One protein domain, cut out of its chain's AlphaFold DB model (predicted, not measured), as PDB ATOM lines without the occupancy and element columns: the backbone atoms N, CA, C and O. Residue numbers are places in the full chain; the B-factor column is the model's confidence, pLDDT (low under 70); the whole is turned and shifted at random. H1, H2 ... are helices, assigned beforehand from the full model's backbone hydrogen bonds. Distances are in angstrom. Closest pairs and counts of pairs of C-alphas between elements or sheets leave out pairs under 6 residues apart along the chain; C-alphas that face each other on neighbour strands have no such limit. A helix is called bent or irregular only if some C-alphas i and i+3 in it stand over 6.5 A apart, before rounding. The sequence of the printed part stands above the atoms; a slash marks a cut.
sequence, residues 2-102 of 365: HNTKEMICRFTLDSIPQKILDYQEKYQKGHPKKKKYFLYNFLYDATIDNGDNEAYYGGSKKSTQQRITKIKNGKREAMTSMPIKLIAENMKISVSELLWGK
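This is residues 2 to 102 of the 365 residues of an uncharacterized protein of Streptococcus suis (UniProt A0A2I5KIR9). Two helices, H1 and H2, run nearly end to end as one long rod, and a small body of four helices packs beside it: short H3 lies between H4 and H5, while H6 crosses near the start of H2. Residues 2 to 7 of H1 stick out at one end, and residues 29 to 35, of which 29 to 30 belong to H2, stand free at the other. The printed part has 101 residues, with six named helices in the order H1 to H6 and no named strand: all helix. It is compact, with a radius of gyration of the C-alphas of 14.0 A, yet only just elongated, spanning 46 by 30 by 22 A.

H2, residues 13 to 30, is the longest helix; it is irregular, but only just, with C-alphas 14 and 17 at 6.7 A. With residues 16 to 20 alone it touches H4, residues 61 to 72, at a steep tilt of 66 degrees, opposite ways; the closest C-alphas, of Pro 17 and Lys 72, are 4.5 A apart. With residues 13 to 19 alone H2 touches H6, residues 95 to 100, also at a steep tilt of 66 degrees; the closest C-alphas are those of Leu 13 and Leu 99, 6.6 A. H3, residues 39 to 43, touches H4, with the C-alphas of Tyr 40 and Gln 65 closest at 5.3 A. H3 also touches H5, residues 81 to 91, with the C-alphas of Phe 42 and Ile 87 closest at 4.8 A. H4 and H5 are near each other. H5 touches H6, about perpendicular at 85 degrees, with the C-alphas of Ala 88 and Val 95 closest at 5.3 A. The helix packing is mostly crossed: of the three touching pairs H2 and H4, H2 and H6, and H5 and H6, 0 are at a shallow tilt. H1, residues 2 to 11, and H2 meet only through their link. Every O i to N i+4 pair is within hydrogen-bond range in H1, H4, H5 and H6; H2 has 12 of 14, and H3 has 0 of 1 but 2 of 2 O i to N i+3 pairs.

H2 is 26.0 A long, from C-alpha 13 at (153.387, 244.758, 224.730) to C-alpha 30 at (169.390, 263.280, 216.057). H4 is 15.9 A, H5 15.4 A, H1 14.6 A, H6 8.5 A and H3 8.0 A long. H1 begins at C-alpha 2, (141.673, 236.406, 230.830).

The two C-alphas farthest apart, of His 2 and Lys 33, are 47.4 A apart. The printed part has no cut. The link from H3 to H4, residues 44 to 60, is long. The mean pLDDT of the printed part is 82.8; residues 2 to 7, 9 to 11, 35 and 51 to 53 are under 70.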
ATOM      1  N   HIS A   2     141.370 236.296 232.260       58.28
ATOM      2  CA  HIS A   2     141.673 236.406 230.830       58.28
ATOM      3  C   HIS A   2     141.625 237.860 230.325       58.28
ATOM      4  O   HIS A   2     142.553 238.297 229.643       58.28
ATOM      5  N   ASN A   3     140.597 238.626 230.698       54.62
ATOM      6  CA  ASN A   3     140.401 239.992 230.215       54.62
ATOM      7  C   ASN A   3     141.392 240.968 230.857       54.62
ATOM      8  O   ASN A   3     141.916 241.844 230.170       54.62
ATOM      9  N   THR A   4     141.722 240.790 232.142       61.03
ATOM     10  CA  THR A   4     142.763 241.581 232.818       61.03
ATOM     11  C   THR A   4     144.114 241.390 232.135       61.03
ATOM     12  O   THR A   4     144.815 242.362 231.849       61.03
ATOM     13  N   LYS A   5     144.474 240.139 231.820       69.31
ATOM     14  CA  LYS A   5     145.714 239.813 231.110       69.31
ATOM     15  C   LYS A   5     145.752 240.450 229.724       69.31
ATOM     16  O   LYS A   5     146.760 241.048 229.356       69.31
ATOM     17  N   GLU A   6     144.665 240.333 228.967       68.62
ATOM     18  CA  GLU A   6     144.570 240.898 227.621       68.62
ATOM     19  C   GLU A   6     144.695 242.427 227.639       68.62
ATOM     20  O   GLU A   6     145.451 242.987 226.846       68.62
ATOM     21  N   MET A   7     144.032 243.098 228.584       63.69
ATOM     22  CA  MET A   7     144.146 244.544 228.772       63.69
ATOM     23  C   MET A   7     145.599 244.958 229.050       63.69
ATOM     24  O   MET A   7     146.127 245.836 228.370       63.69
ATOM     25  N   ILE A   8     146.275 244.293 229.994       70.19
ATOM     26  CA  ILE A   8     147.680 244.580 230.324       70.19
ATOM     27  C   ILE A   8     148.580 244.380 229.103       70.19
ATOM     28  O   ILE A   8     149.409 245.242 228.815       70.19
ATOM     29  N   CYS A   9     148.412 243.289 228.352       69.00
ATOM     30  CA  CYS A   9     149.190 243.039 227.138       69.00
ATOM     31  C   CYS A   9     148.989 244.136 226.080       69.00
ATOM     32  O   CYS A   9     149.967 244.577 225.482       69.00
ATOM     33  N   ARG A  10     147.757 244.621 225.887       66.50
ATOM     34  CA  ARG A  10     147.462 245.704 224.932       66.50
ATOM     35  C   ARG A  10     148.123 247.024 225.305       66.50
ATOM     36  O   ARG A  10     148.688 247.691 224.446       66.50
ATOM     37  N   PHE A  11     148.079 247.396 226.580       67.44
ATOM     38  CA  PHE A  11     148.690 248.650 227.027       67.44
ATOM     39  C   PHE A  11     150.212 248.588 227.094       67.44
ATOM     40  O   PHE A  11     150.870 249.611 226.933       67.44
ATOM     41  N   THR A  12     150.770 247.395 227.298       79.75
ATOM     42  CA  THR A  12     152.215 247.214 227.429       79.75
ATOM     43  C   THR A  12     152.840 246.735 226.123       79.75
ATOM     44  O   THR A  12     153.397 247.534 225.370       79.75
ATOM     45  N   LEU A  13     152.721 245.443 225.832       80.38
ATOM     46  CA  LEU A  13     153.387 244.758 224.730       80.38
ATOM     47  C   LEU A  13     153.002 245.296 223.354       80.38
ATOM     48  O   LEU A  13     153.880 245.518 222.521       80.38
ATOM     49  N   ASP A  14     151.718 245.552 223.118       78.50
ATOM     50  CA  ASP A  14     151.252 245.937 221.780       78.50
ATOM     51  C   ASP A  14     151.706 247.357 221.387       78.50
ATOM     52  O   ASP A  14     151.720 247.696 220.204       78.50
ATOM     53  N   SER A  15     152.155 248.167 222.355       81.69
ATOM     54  CA  SER A  15     152.725 249.501 222.111       81.69
ATOM     55  C   SER A  15     154.210 249.473 221.716       81.69
ATOM     56  O   SER A  15     154.715 250.409 221.089       81.69
ATOM     57  N   ILE A  16     154.926 248.394 222.047       85.38
ATOM     58  CA  ILE A  16     156.376 248.257 221.839       85.38
ATOM     59  C   ILE A  16     156.791 248.387 220.367       85.38
ATOM     60  O   ILE A  16     157.775 249.085 220.107       85.38
ATOM     61  N   PRO A  17     156.084 247.782 219.388       84.06
ATOM     62  CA  PRO A  17     156.420 247.945 217.978       84.06
ATOM     63  C   PRO A  17     156.520 249.412 217.560       84.06
ATOM     64  O   PRO A  17     157.488 249.798 216.903       84.06
ATOM     65  N   GLN A  18     155.560 250.234 217.989       84.31
ATOM     66  CA  GLN A  18     155.544 251.652 217.658       84.31
ATOM     67  C   GLN A  18     156.676 252.397 218.372       84.31
ATOM     68  O   GLN A  18     157.411 253.138 217.726       84.31
ATOM     69  N   LYS A  19     156.912 252.123 219.663       89.56
ATOM     70  CA  LYS A  19     158.019 252.731 220.429       89.56
ATOM     71  C   LYS A  19     159.391 252.464 219.794       89.56
ATOM     72  O   LYS A  19     160.245 253.351 219.774       89.56
ATOM     73  N   ILE A  20     159.599 251.266 219.239       91.06
ATOM     74  CA  ILE A  20     160.814 250.899 218.493       91.06
ATOM     75  C   ILE A  20     160.961 251.751 217.223       91.06
ATOM     76  O   ILE A  20     162.050 252.261 216.945       91.06
ATOM     77  N   LEU A  21     159.881 251.905 216.451       89.25
ATOM     78  CA  LEU A  21     159.884 252.698 215.218       89.25
ATOM     79  C   LEU A  21     160.131 254.183 215.506       89.25
ATOM     80  O   LEU A  21     161.005 254.786 214.881       89.25
ATOM     81  N   ASP A  22     159.450 254.731 216.510       90.25
ATOM     82  CA  ASP A  22     159.600 256.123 216.936       90.25
ATOM     83  C   ASP A  22     161.030 256.407 217.411       90.25
ATOM     84  O   ASP A  22     161.610 257.447 217.090       90.25
ATOM     85  N   TYR A  23     161.637 255.480 218.160       91.38
ATOM     86  CA  TYR A  23     163.032 255.604 218.577       91.38
ATOM     87  C   TYR A  23     163.985 255.578 217.385       91.38
ATOM     88  O   TYR A  23     164.900 256.396 217.317       91.38
ATOM     89  N   GLN A  24     163.768 254.673 216.426       89.50
ATOM     90  CA  GLN A  24     164.591 254.598 215.221       89.50
ATOM     91  C   GLN A  24     164.541 255.914 214.430       89.50
ATOM     92  O   GLN A  24     165.584 256.411 213.999       89.50
ATOM     93  N   GLU A  25     163.352 256.501 214.284       89.12
ATOM     94  CA  GLU A  25     163.162 257.789 213.614       89.12
ATOM     95  C   GLU A  25     163.839 258.937 214.379       89.12
ATOM     96  O   GLU A  25     164.607 259.708 213.792       89.12
ATOM     97  N   LYS A  26     163.621 259.027 215.698       88.69
ATOM     98  CA  LYS A  26     164.262 260.029 216.567       88.69
ATOM     99  C   LYS A  26     165.784 259.924 216.527       88.69
ATOM    100  O   LYS A  26     166.465 260.940 216.400       88.69
ATOM    101  N   TYR A  27     166.324 258.708 216.587       87.25
ATOM    102  CA  TYR A  27     167.763 258.475 216.517       87.25
ATOM    103  C   TYR A  27     168.336 258.958 215.185       87.25
ATOM    104  O   TYR A  27     169.383 259.604 215.169       87.25
ATOM    105  N   GLN A  28     167.643 258.682 214.076       85.31
ATOM    106  CA  GLN A  28     168.070 259.087 212.740       85.31
ATOM    107  C   GLN A  28     168.025 260.612 212.559       85.31
ATOM    108  O   GLN A  28     168.965 261.181 212.007       85.31
ATOM    109  N   LYS A  29     166.998 261.284 213.099       85.56
ATOM    110  CA  LYS A  29     166.913 262.755 213.144       85.56
ATOM    111  C   LYS A  29     168.026 263.380 213.996       85.56
ATOM    112  O   LYS A  29     168.616 264.373 213.585       85.56
ATOM    113  N   GLY A  30     168.341 262.792 215.152       83.62
ATOM    114  CA  GLY A  30     169.390 263.280 216.057       83.62
ATOM    115  C   GLY A  30     170.824 262.970 215.609       83.62
ATOM    116  O   GLY A  30     171.770 263.569 216.114       83.62
ATOM    117  N   HIS A  31     171.006 262.051 214.657       82.19
ATOM    118  CA  HIS A  31     172.319 261.628 214.169       82.19
ATOM    119  C   HIS A  31     172.374 261.552 212.633       82.19
ATOM    120  O   HIS A  31     172.677 260.489 212.086       82.19
ATOM    121  N   PRO A  32     172.153 262.669 211.912       73.88
ATOM    122  CA  PRO A  32     172.013 262.664 210.452       73.88
ATOM    123  C   PRO A  32     173.272 262.181 209.712       73.88
ATOM    124  O   PRO A  32     173.182 261.714 208.582       73.88
ATOM    125  N   LYS A  33     174.449 262.263 210.351       73.88
ATOM    126  CA  LYS A  33     175.741 261.808 209.805       73.88
ATOM    127  C   LYS A  33     176.131 260.375 210.212       73.88
ATOM    128  O   LYS A  33     177.154 259.883 209.746       73.88
ATOM    129  N   LYS A  34     175.375 259.701 211.092       72.12
ATOM    130  CA  LYS A  34     175.650 258.304 211.490       72.12
ATOM    131  C   LYS A  34     174.879 257.325 210.601       72.12
ATOM    132  O   LYS A  34     173.834 257.653 210.045       72.12
ATOM    133  N   LYS A  35     175.375 256.084 210.503       68.00
ATOM    134  CA  LYS A  35     174.634 254.981 209.869       68.00
ATOM    135  C   LYS A  35     173.281 254.780 210.570       68.00
ATOM    136  O   LYS A  35     173.169 254.975 211.782       68.00
ATOM    137  N   LYS A  36     172.274 254.362 209.792       76.38
ATOM    138  CA  LYS A  36     170.920 254.034 210.265       76.38
ATOM    139  C   LYS A  36     170.991 253.114 211.487       76.38
ATOM    140  O   LYS A  36     171.728 252.130 211.469       76.38
ATOM    141  N   TYR A  37     170.205 253.407 212.523       80.50
ATOM    142  CA  TYR A  37     170.061 252.492 213.653       80.50
ATOM    143  C   TYR A  37     169.361 251.226 213.163       80.50
ATOM    144  O   TYR A  37     168.217 251.286 212.704       80.50
ATOM    145  N   PHE A  38     170.055 250.093 213.172       84.94
ATOM    146  CA  PHE A  38     169.492 248.850 212.666       84.94
ATOM    147  C   PHE A  38     168.637 248.169 213.731       84.94
ATOM    148  O   PHE A  38     168.954 248.224 214.913       84.94
ATOM    149  N   LEU A  39     167.575 247.471 213.314       85.19
ATOM    150  CA  LEU A  39     166.640 246.832 214.247       85.19
ATOM    151  C   LEU A  39     167.323 245.812 215.173       85.19
ATOM    152  O   LEU A  39     166.971 245.706 216.339       85.19
ATOM    153  N   TYR A  40     168.331 245.088 214.690       86.19
ATOM    154  CA  TYR A  40     169.045 244.119 215.524       86.19
ATOM    155  C   TYR A  40     169.793 244.767 216.705       86.19
ATOM    156  O   TYR A  40     169.992 244.100 217.713       86.19
ATOM    157  N   ASN A  41     170.113 246.068 216.639       89.06
ATOM    158  CA  ASN A  41     170.757 246.797 217.739       89.06
ATOM    159  C   ASN A  41     169.870 246.900 218.989       89.06
ATOM    160  O   ASN A  41     170.385 247.111 220.074       89.06
ATOM    161  N   PHE A  42     168.545 246.756 218.870       91.31
ATOM    162  CA  PHE A  42     167.657 246.738 220.040       91.31
ATOM    163  C   PHE A  42     167.819 245.483 220.906       91.31
ATOM    164  O   PHE A  42     167.333 245.446 222.030       91.31
ATOM    165  N   LEU A  43     168.462 244.445 220.377       92.75
ATOM    166  CA  LEU A  43     168.702 243.177 221.061       92.75
ATOM    167  C   LEU A  43     170.207 242.904 221.199       92.75
ATOM    168  O   LEU A  43     170.626 241.746 221.251       92.75
ATOM    169  N   TYR A  44     171.008 243.971 221.203       90.62
ATOM    170  CA  TYR A  44     172.416 243.909 221.564       90.62
ATOM    171  C   TYR A  44     172.544 243.632 223.057       90.62
ATOM    172  O   TYR A  44     171.860 244.276 223.851       90.62
ATOM    173  N   ASP A  45     173.407 242.696 223.421       89.12
ATOM    174  CA  ASP A  45     173.651 242.292 224.798       89.12
ATOM    175  C   ASP A  45     175.126 242.520 225.131       89.12
ATOM    176  O   ASP A  45     176.001 241.746 224.752       89.12
ATOM    177  N   ALA A  46     175.396 243.609 225.851       84.50
ATOM    178  CA  ALA A  46     176.753 243.999 226.222       84.50
ATOM    179  C   ALA A  46     177.419 243.019 227.203       84.50
ATOM    180  O   ALA A  46     178.633 243.054 227.362       84.50
ATOM    181  N   THR A  47     176.656 242.149 227.875       82.25
ATOM    182  CA  THR A  47     177.208 241.220 228.877       82.25
ATOM    183  C   THR A  47     177.915 240.017 228.259       82.25
ATOM    184  O   THR A  47     178.723 239.372 228.922       82.25
ATOM    185  N   ILE A  48     177.624 239.731 226.990       81.06
ATOM    186  CA  ILE A  48     178.235 238.650 226.205       81.06
ATOM    187  C   ILE A  48     179.198 239.190 225.139       81.06
ATOM    188  O   ILE A  48     179.627 238.451 224.249       81.06
ATOM    189  N   ASP A  49     179.505 240.486 225.203       77.94
ATOM    190  CA  ASP A  49     180.431 241.151 224.301       77.94
ATOM    191  C   ASP A  49     181.876 240.878 224.717       77.94
ATOM    192  O   ASP A  49     182.435 241.526 225.601       77.94
ATOM    193  N   ASN A  50     182.472 239.888 224.057       70.06
ATOM    194  CA  ASN A  50     183.855 239.477 224.276       70.06
ATOM    195  C   ASN A  50     184.804 240.019 223.188       70.06
ATOM    196  O   ASN A  50     185.903 239.496 223.031       70.06
ATOM    197  N   GLY A  51     184.387 241.014 222.392       62.75
ATOM    198  CA  GLY A  51     185.205 241.634 221.337       62.75
ATOM    199  C   GLY A  51     185.288 240.864 220.010       62.75
ATOM    200  O   GLY A  51     185.413 241.498 218.964       62.75
ATOM    201  N   ASP A  52     185.138 239.534 220.027       56.50
ATOM    202  CA  ASP A  52     185.260 238.677 218.830       56.50
ATOM    203  C   ASP A  52     183.919 238.172 218.258       56.50
ATOM    204  O   ASP A  52     183.860 237.717 217.114       56.50
ATOM    205  N   ASN A  53     182.822 238.259 219.021       60.31
ATOM    206  CA  ASN A  53     181.509 237.730 218.633       60.31
ATOM    207  C   ASN A  53     180.472 238.833 218.395       60.31
ATOM    208  O   ASN A  53     180.485 239.887 219.024       60.31
ATOM    209  N   GLU A  54     179.502 238.553 217.520       71.31
ATOM    210  CA  GLU A  54     178.306 239.381 217.374       71.31
ATOM    211  C   GLU A  54     177.458 239.286 218.659       71.31
ATOM    212  O   GLU A  54     176.634 238.379 218.789       71.31
ATOM    213  N   ALA A  55     177.673 240.204 219.607       81.62
ATOM    214  CA  ALA A  55     177.050 240.242 220.934       81.62
ATOM    215  C   ALA A  55     175.545 240.585 220.885       81.62
ATOM    216  O   ALA A  55     175.078 241.607 221.386       81.62
ATOM    217  N   TYR A  56     174.762 239.736 220.222       84.25
ATOM    218  CA  TYR A  56     173.316 239.852 220.115       84.25
ATOM    219  C   TYR A  56     172.619 238.656 220.745       84.25
ATOM    220  O   TYR A  56     173.054 237.504 220.645       84.25
ATOM    221  N   TYR A  57     171.448 238.926 221.310       80.88
ATOM    222  CA  TYR A  57     170.578 237.892 221.842       80.88
ATOM    223  C   TYR A  57     170.213 236.855 220.769       80.88
ATOM    224  O   TYR A  57     169.661 237.197 219.715       80.88
ATOM    225  N   GLY A  58     170.504 235.583 221.064       71.69
ATOM    226  CA  GLY A  58     170.372 234.454 220.134       71.69
ATOM    227  C   GLY A  58     171.685 234.011 219.473       71.69
ATOM    228  O   GLY A  58     171.663 233.091 218.657       71.69
ATOM    229  N   GLY A  59     172.817 234.640 219.814       75.50
ATOM    230  CA  GLY A  59     174.163 234.211 219.411       75.50
ATOM    231  C   GLY A  59     174.497 234.436 217.933       75.50
ATOM    232  O   GLY A  59     175.529 233.980 217.458       75.50
ATOM    233  N   SER A  60     173.614 235.100 217.179       80.31
ATOM    234  CA  SER A  60     173.871 235.501 215.791       80.31
ATOM    235  C   SER A  60     172.948 236.632 215.360       80.31
ATOM    236  O   SER A  60     171.744 236.604 215.642       80.31
ATOM    237  N   LYS A  61     173.454 237.556 214.543       82.94
ATOM    238  CA  LYS A  61     172.665 238.649 213.961       82.94
ATOM    239  C   LYS A  61     171.438 238.172 213.186       82.94
ATOM    240  O   LYS A  61     170.398 238.828 213.229       82.94
ATOM    241  N   LYS A  62     171.511 237.023 212.499       84.75
ATOM    242  CA  LYS A  62     170.374 236.451 211.751       84.75
ATOM    243  C   LYS A  62     169.221 236.065 212.683       84.75
ATOM    244  O   LYS A  62     168.072 236.412 212.405       84.75
ATOM    245  N   SER A  63     169.517 235.391 213.796       84.75
ATOM    246  CA  SER A  63     168.502 235.009 214.790       84.75
ATOM    247  C   SER A  63     167.851 236.241 215.433       84.75
ATOM    248  O   SER A  63     166.625 236.326 215.561       84.75
ATOM    249  N   THR A  64     168.665 237.252 215.734       88.19
ATOM    250  CA  THR A  64     168.242 238.522 216.313       88.19
ATOM    251  C   THR A  64     167.344 239.302 215.359       88.19
ATOM    252  O   THR A  64     166.291 239.789 215.766       88.19
ATOM    253  N   GLN A  65     167.702 239.365 214.072       88.69
ATOM    254  CA  GLN A  65     166.885 239.986 213.028       88.69
ATOM    255  C   GLN A  65     165.511 239.324 212.905       88.69
ATOM    256  O   GLN A  65     164.497 240.019 212.825       88.69
ATOM    257  N   GLN A  66     165.447 237.992 212.932       89.50
ATOM    258  CA  GLN A  66     164.170 237.278 212.899       89.50
ATOM    259  C   GLN A  66     163.312 237.609 214.124       89.50
ATOM    260  O   GLN A  66     162.119 237.887 213.986       89.50
ATOM    261  N   ARG A  67     163.908 237.628 215.322       91.31
ATOM    262  CA  ARG A  67     163.182 237.925 216.561       91.31
ATOM    263  C   ARG A  67     162.698 239.373 216.618       91.31
ATOM    264  O   ARG A  67     161.518 239.582 216.880       91.31
ATOM    265  N   ILE A  68     163.541 240.358 216.304       92.12
ATOM    266  CA  ILE A  68     163.111 241.764 216.298       92.12
ATOM    267  C   ILE A  68     162.067 242.039 215.210       92.12
ATOM    268  O   ILE A  68     161.176 242.856 215.409       92.12
ATOM    269  N   THR A  69     162.104 241.311 214.090       89.50
ATOM    270  CA  THR A  69     161.056 241.399 213.063       89.50
ATOM    271  C   THR A  69     159.719 240.879 213.588       89.50
ATOM    272  O   THR A  69     158.690 241.515 213.374       89.50
ATOM    273  N   LYS A  70     159.716 239.767 214.336       91.19
ATOM    274  CA  LYS A  70     158.507 239.277 215.018       91.19
ATOM    275  C   LYS A  70     157.972 240.307 216.020       91.19
ATOM    276  O   LYS A  70     156.780 240.596 215.991       91.19
ATOM    277  N   ILE A  71     158.847 240.901 216.837       90.31
ATOM    278  CA  ILE A  71     158.481 241.955 217.799       90.31
ATOM    279  C   ILE A  71     157.871 243.154 217.070       90.31
ATOM    280  O   ILE A  71     156.773 243.566 217.415       90.31
ATOM    281  N   LYS A  72     158.514 243.657 216.011       88.19
ATOM    282  CA  LYS A  72     157.996 244.755 215.178       88.19
ATOM    283  C   LYS A  72     156.620 244.445 214.571       88.19
ATOM    284  O   LYS A  72     155.821 245.351 214.379       88.19
ATOM    285  N   ASN A  73     156.331 243.179 214.289       84.06
ATOM    286  CA  ASN A  73     155.034 242.750 213.764       84.06
ATOM    287  C   ASN A  73     153.998 242.457 214.871       84.06
ATOM    288  O   ASN A  73     152.976 241.833 214.589       84.06
ATOM    289  N   GLY A  74     154.260 242.847 216.124       76.12
ATOM    290  CA  GLY A  74     153.316 242.692 217.238       76.12
ATOM    291  C   GLY A  74     153.197 241.266 217.785       76.12
ATOM    292  O   GLY A  74     152.229 240.940 218.466       76.12
ATOM    293  N   LYS A  75     154.156 240.379 217.492       84.25
ATOM    294  CA  LYS A  75     154.136 238.995 217.989       84.25
ATOM    295  C   LYS A  75     154.567 238.930 219.455       84.25
ATOM    296  O   LYS A  75     155.764 238.947 219.757       84.25
ATOM    297  N   ARG A  76     153.589 238.841 220.363       82.31
ATOM    298  CA  ARG A  76     153.785 238.821 221.825       82.31
ATOM    299  C   ARG A  76     154.696 237.680 222.289       82.31
ATOM    300  O   ARG A  76     155.487 237.866 223.207       82.31
ATOM    301  N   GLU A  77     154.680 236.526 221.622       85.88
ATOM    302  CA  GLU A  77     155.541 235.377 221.942       85.88
ATOM    303  C   GLU A  77     157.043 235.663 221.765       85.88
ATOM    304  O   GLU A  77     157.895 234.982 222.340       85.88
ATOM    305  N   ALA A  78     157.393 236.683 220.978       88.44
ATOM    306  CA  ALA A  78     158.773 237.118 220.806       88.44
ATOM    307  C   ALA A  78     159.234 238.099 221.902       88.44
ATOM    308  O   ALA A  78     160.443 238.294 222.052       88.44
ATOM    309  N   MET A  79     158.301 238.670 222.672       88.12
ATOM    310  CA  MET A  79     158.502 239.729 223.669       88.12
ATOM    311  C   MET A  79     158.710 239.169 225.086       88.12
ATOM    312  O   MET A  79     158.099 239.624 226.044       88.12
ATOM    313  N   THR A  80     159.564 238.156 225.235       88.69
ATOM    314  CA  THR A  80     159.915 237.583 226.550       88.69
ATOM    315  C   THR A  80     160.723 238.570 227.410       88.69
ATOM    316  O   THR A  80     161.227 239.570 226.899       88.69
ATOM    317  N   SER A  81     160.907 238.276 228.704       87.62
ATOM    318  CA  SER A  81     161.609 239.155 229.662       87.62
ATOM    319  C   SER A  81     162.962 239.674 229.157       87.62
ATOM    320  O   SER A  81     163.207 240.875 229.211       87.62
ATOM    321  N   MET A  82     163.807 238.797 228.606       89.00
ATOM    322  CA  MET A  82     165.142 239.178 228.133       89.00
ATOM    323  C   MET A  82     165.116 240.136 226.919       89.00
ATOM    324  O   MET A  82     165.681 241.220 227.024       89.00
ATOM    325  N   PRO A  83     164.412 239.846 225.803       91.56
ATOM    326  CA  PRO A  83     164.184 240.822 224.735       91.56
ATOM    327  C   PRO A  83     163.656 242.178 225.210       91.56
ATOM    328  O   PRO A  83     164.153 243.199 224.752       91.56
ATOM    329  N   ILE A  84     162.681 242.207 226.126       91.94
ATOM    330  CA  ILE A  84     162.140 243.466 226.663       91.94
ATOM    331  C   ILE A  84     163.204 244.250 227.430       91.94
ATOM    332  O   ILE A  84     163.332 245.458 227.234       91.94
ATOM    333  N   LYS A  85     163.989 243.560 228.264       92.25
ATOM    334  CA  LYS A  85     165.101 244.156 229.005       92.25
ATOM    335  C   LYS A  85     166.129 244.783 228.059       92.25
ATOM    336  O   LYS A  85     166.430 245.962 228.200       92.25
ATOM    337  N   LEU A  86     166.574 244.036 227.049       93.31
ATOM    338  CA  LEU A  86     167.552 244.520 226.073       93.31
ATOM    339  C   LEU A  86     167.022 245.699 225.249       93.31
ATOM    340  O   LEU A  86     167.761 246.651 225.006       93.31
ATOM    341  N   ILE A  87     165.746 245.678 224.844       94.19
ATOM    342  CA  ILE A  87     165.135 246.810 224.130       94.19
ATOM    343  C   ILE A  87     165.186 248.066 225.005       94.19
ATOM    344  O   ILE A  87     165.611 249.116 224.525       94.19
ATOM    345  N   ALA A  88     164.795 247.959 226.278       92.75
ATOM    346  CA  ALA A  88     164.801 249.084 227.210       92.75
ATOM    347  C   ALA A  88     166.220 249.637 227.429       92.75
ATOM    348  O   ALA A  88     166.440 250.840 227.291       92.75
ATOM    349  N   GLU A  89     167.195 248.756 227.671       93.38
ATOM    350  CA  GLU A  89     168.607 249.114 227.857       93.38
ATOM    351  C   GLU A  89     169.184 249.830 226.630       93.38
ATOM    352  O   GLU A  89     169.755 250.916 226.749       93.38
ATOM    353  N   ASN A  90     168.963 249.285 225.432       92.88
ATOM    354  CA  ASN A  90     169.448 249.875 224.181       92.88
ATOM    355  C   ASN A  90     168.705 251.170 223.794       92.88
ATOM    356  O   ASN A  90     169.231 251.990 223.036       92.88
ATOM    357  N   MET A  91     167.499 251.383 224.329       92.75
ATOM    358  CA  MET A  91     166.764 252.651 224.254       92.75
ATOM    359  C   MET A  91     167.136 253.636 225.372       92.75
ATOM    360  O   MET A  91     166.708 254.789 225.315       92.75
ATOM    361  N   LYS A  92     167.945 253.213 226.353       92.50
ATOM    362  CA  LYS A  92     168.330 253.978 227.550       92.50
ATOM    363  C   LYS A  92     167.141 254.412 228.414       92.50
ATOM    364  O   LYS A  92     167.142 255.511 228.962       92.50
ATOM    365  N   ILE A  93     166.137 253.550 228.530       91.75
ATOM    366  CA  ILE A  93     164.958 253.754 229.379       91.75
ATOM    367  C   ILE A  93     164.783 252.572 230.328       91.75
ATOM    368  O   ILE A  93     165.356 251.501 230.128       91.75
ATOM    369  N   SER A  94     163.974 252.747 231.371       90.25
ATOM    370  CA  SER A  94     163.621 251.620 232.237       90.25
ATOM    371  C   SER A  94     162.657 250.657 231.533       90.25
ATOM    372  O   SER A  94     161.882 251.051 230.660       90.25
ATOM    373  N   VAL A  95     162.644 249.389 231.953       90.31
ATOM    374  CA  VAL A  95     161.652 248.410 231.469       90.31
ATOM    375  C   VAL A  95     160.226 248.872 231.778       90.31
ATOM    376  O   VAL A  95     159.342 248.739 230.935       90.31
ATOM    377  N   SER A  96     160.001 249.471 232.953       88.00
ATOM    378  CA  SER A  96     158.690 250.021 233.303       88.00
ATOM    379  C   SER A  96     158.277 251.148 232.359       88.00
ATOM    380  O   SER A  96     157.122 251.196 231.960       88.00
ATOM    381  N   GLU A  97     159.187 252.040 231.978       88.88
ATOM    382  CA  GLU A  97     158.891 253.119 231.028       88.88
ATOM    383  C   GLU A  97     158.616 252.570 229.620       88.88
ATOM    384  O   GLU A  97     157.672 252.994 228.946       88.88
ATOM    385  N   LEU A  98     159.377 251.557 229.192       90.88
ATOM    386  CA  LEU A  98     159.127 250.865 227.929       90.88
ATOM    387  C   LEU A  98     157.737 250.216 227.897       90.88
ATOM    388  O   LEU A  98     157.073 250.269 226.864       90.88
ATOM    389  N   LEU A  99     157.279 249.627 229.003       86.62
ATOM    390  CA  LEU A  99     155.987 248.942 229.073       86.62
ATOM    391  C   LEU A  99     154.832 249.915 229.321       86.62
ATOM    392  O   LEU A  99     153.896 249.965 228.534       86.62
ATOM    393  N   TRP A 100     154.910 250.718 230.374       82.62
ATOM    394  CA  TRP A 100     153.792 251.502 230.901       82.62
ATOM    395  C   TRP A 100     153.812 252.977 230.507       82.62
ATOM    396  O   TRP A 100     152.823 253.670 230.724       82.62
ATOM    397  N   GLY A 101     154.911 253.466 229.925       84.44
ATOM    398  CA  GLY A 101     155.077 254.890 229.652       84.44
ATOM    399  C   GLY A 101     155.288 255.694 230.935       84.44
ATOM    400  O   GLY A 101     155.900 255.217 231.895       84.44
ATOM    401  N   LYS A 102     154.805 256.936 230.940       83.06
ATOM    402  CA  LYS A 102     154.896 257.829 232.096       83.06
ATOM    403  C   LYS A 102     153.794 257.531 233.104       83.06
ATOM    404  O   LYS A 102     152.831 256.817 232.832       83.06
TER     405      LYS A 102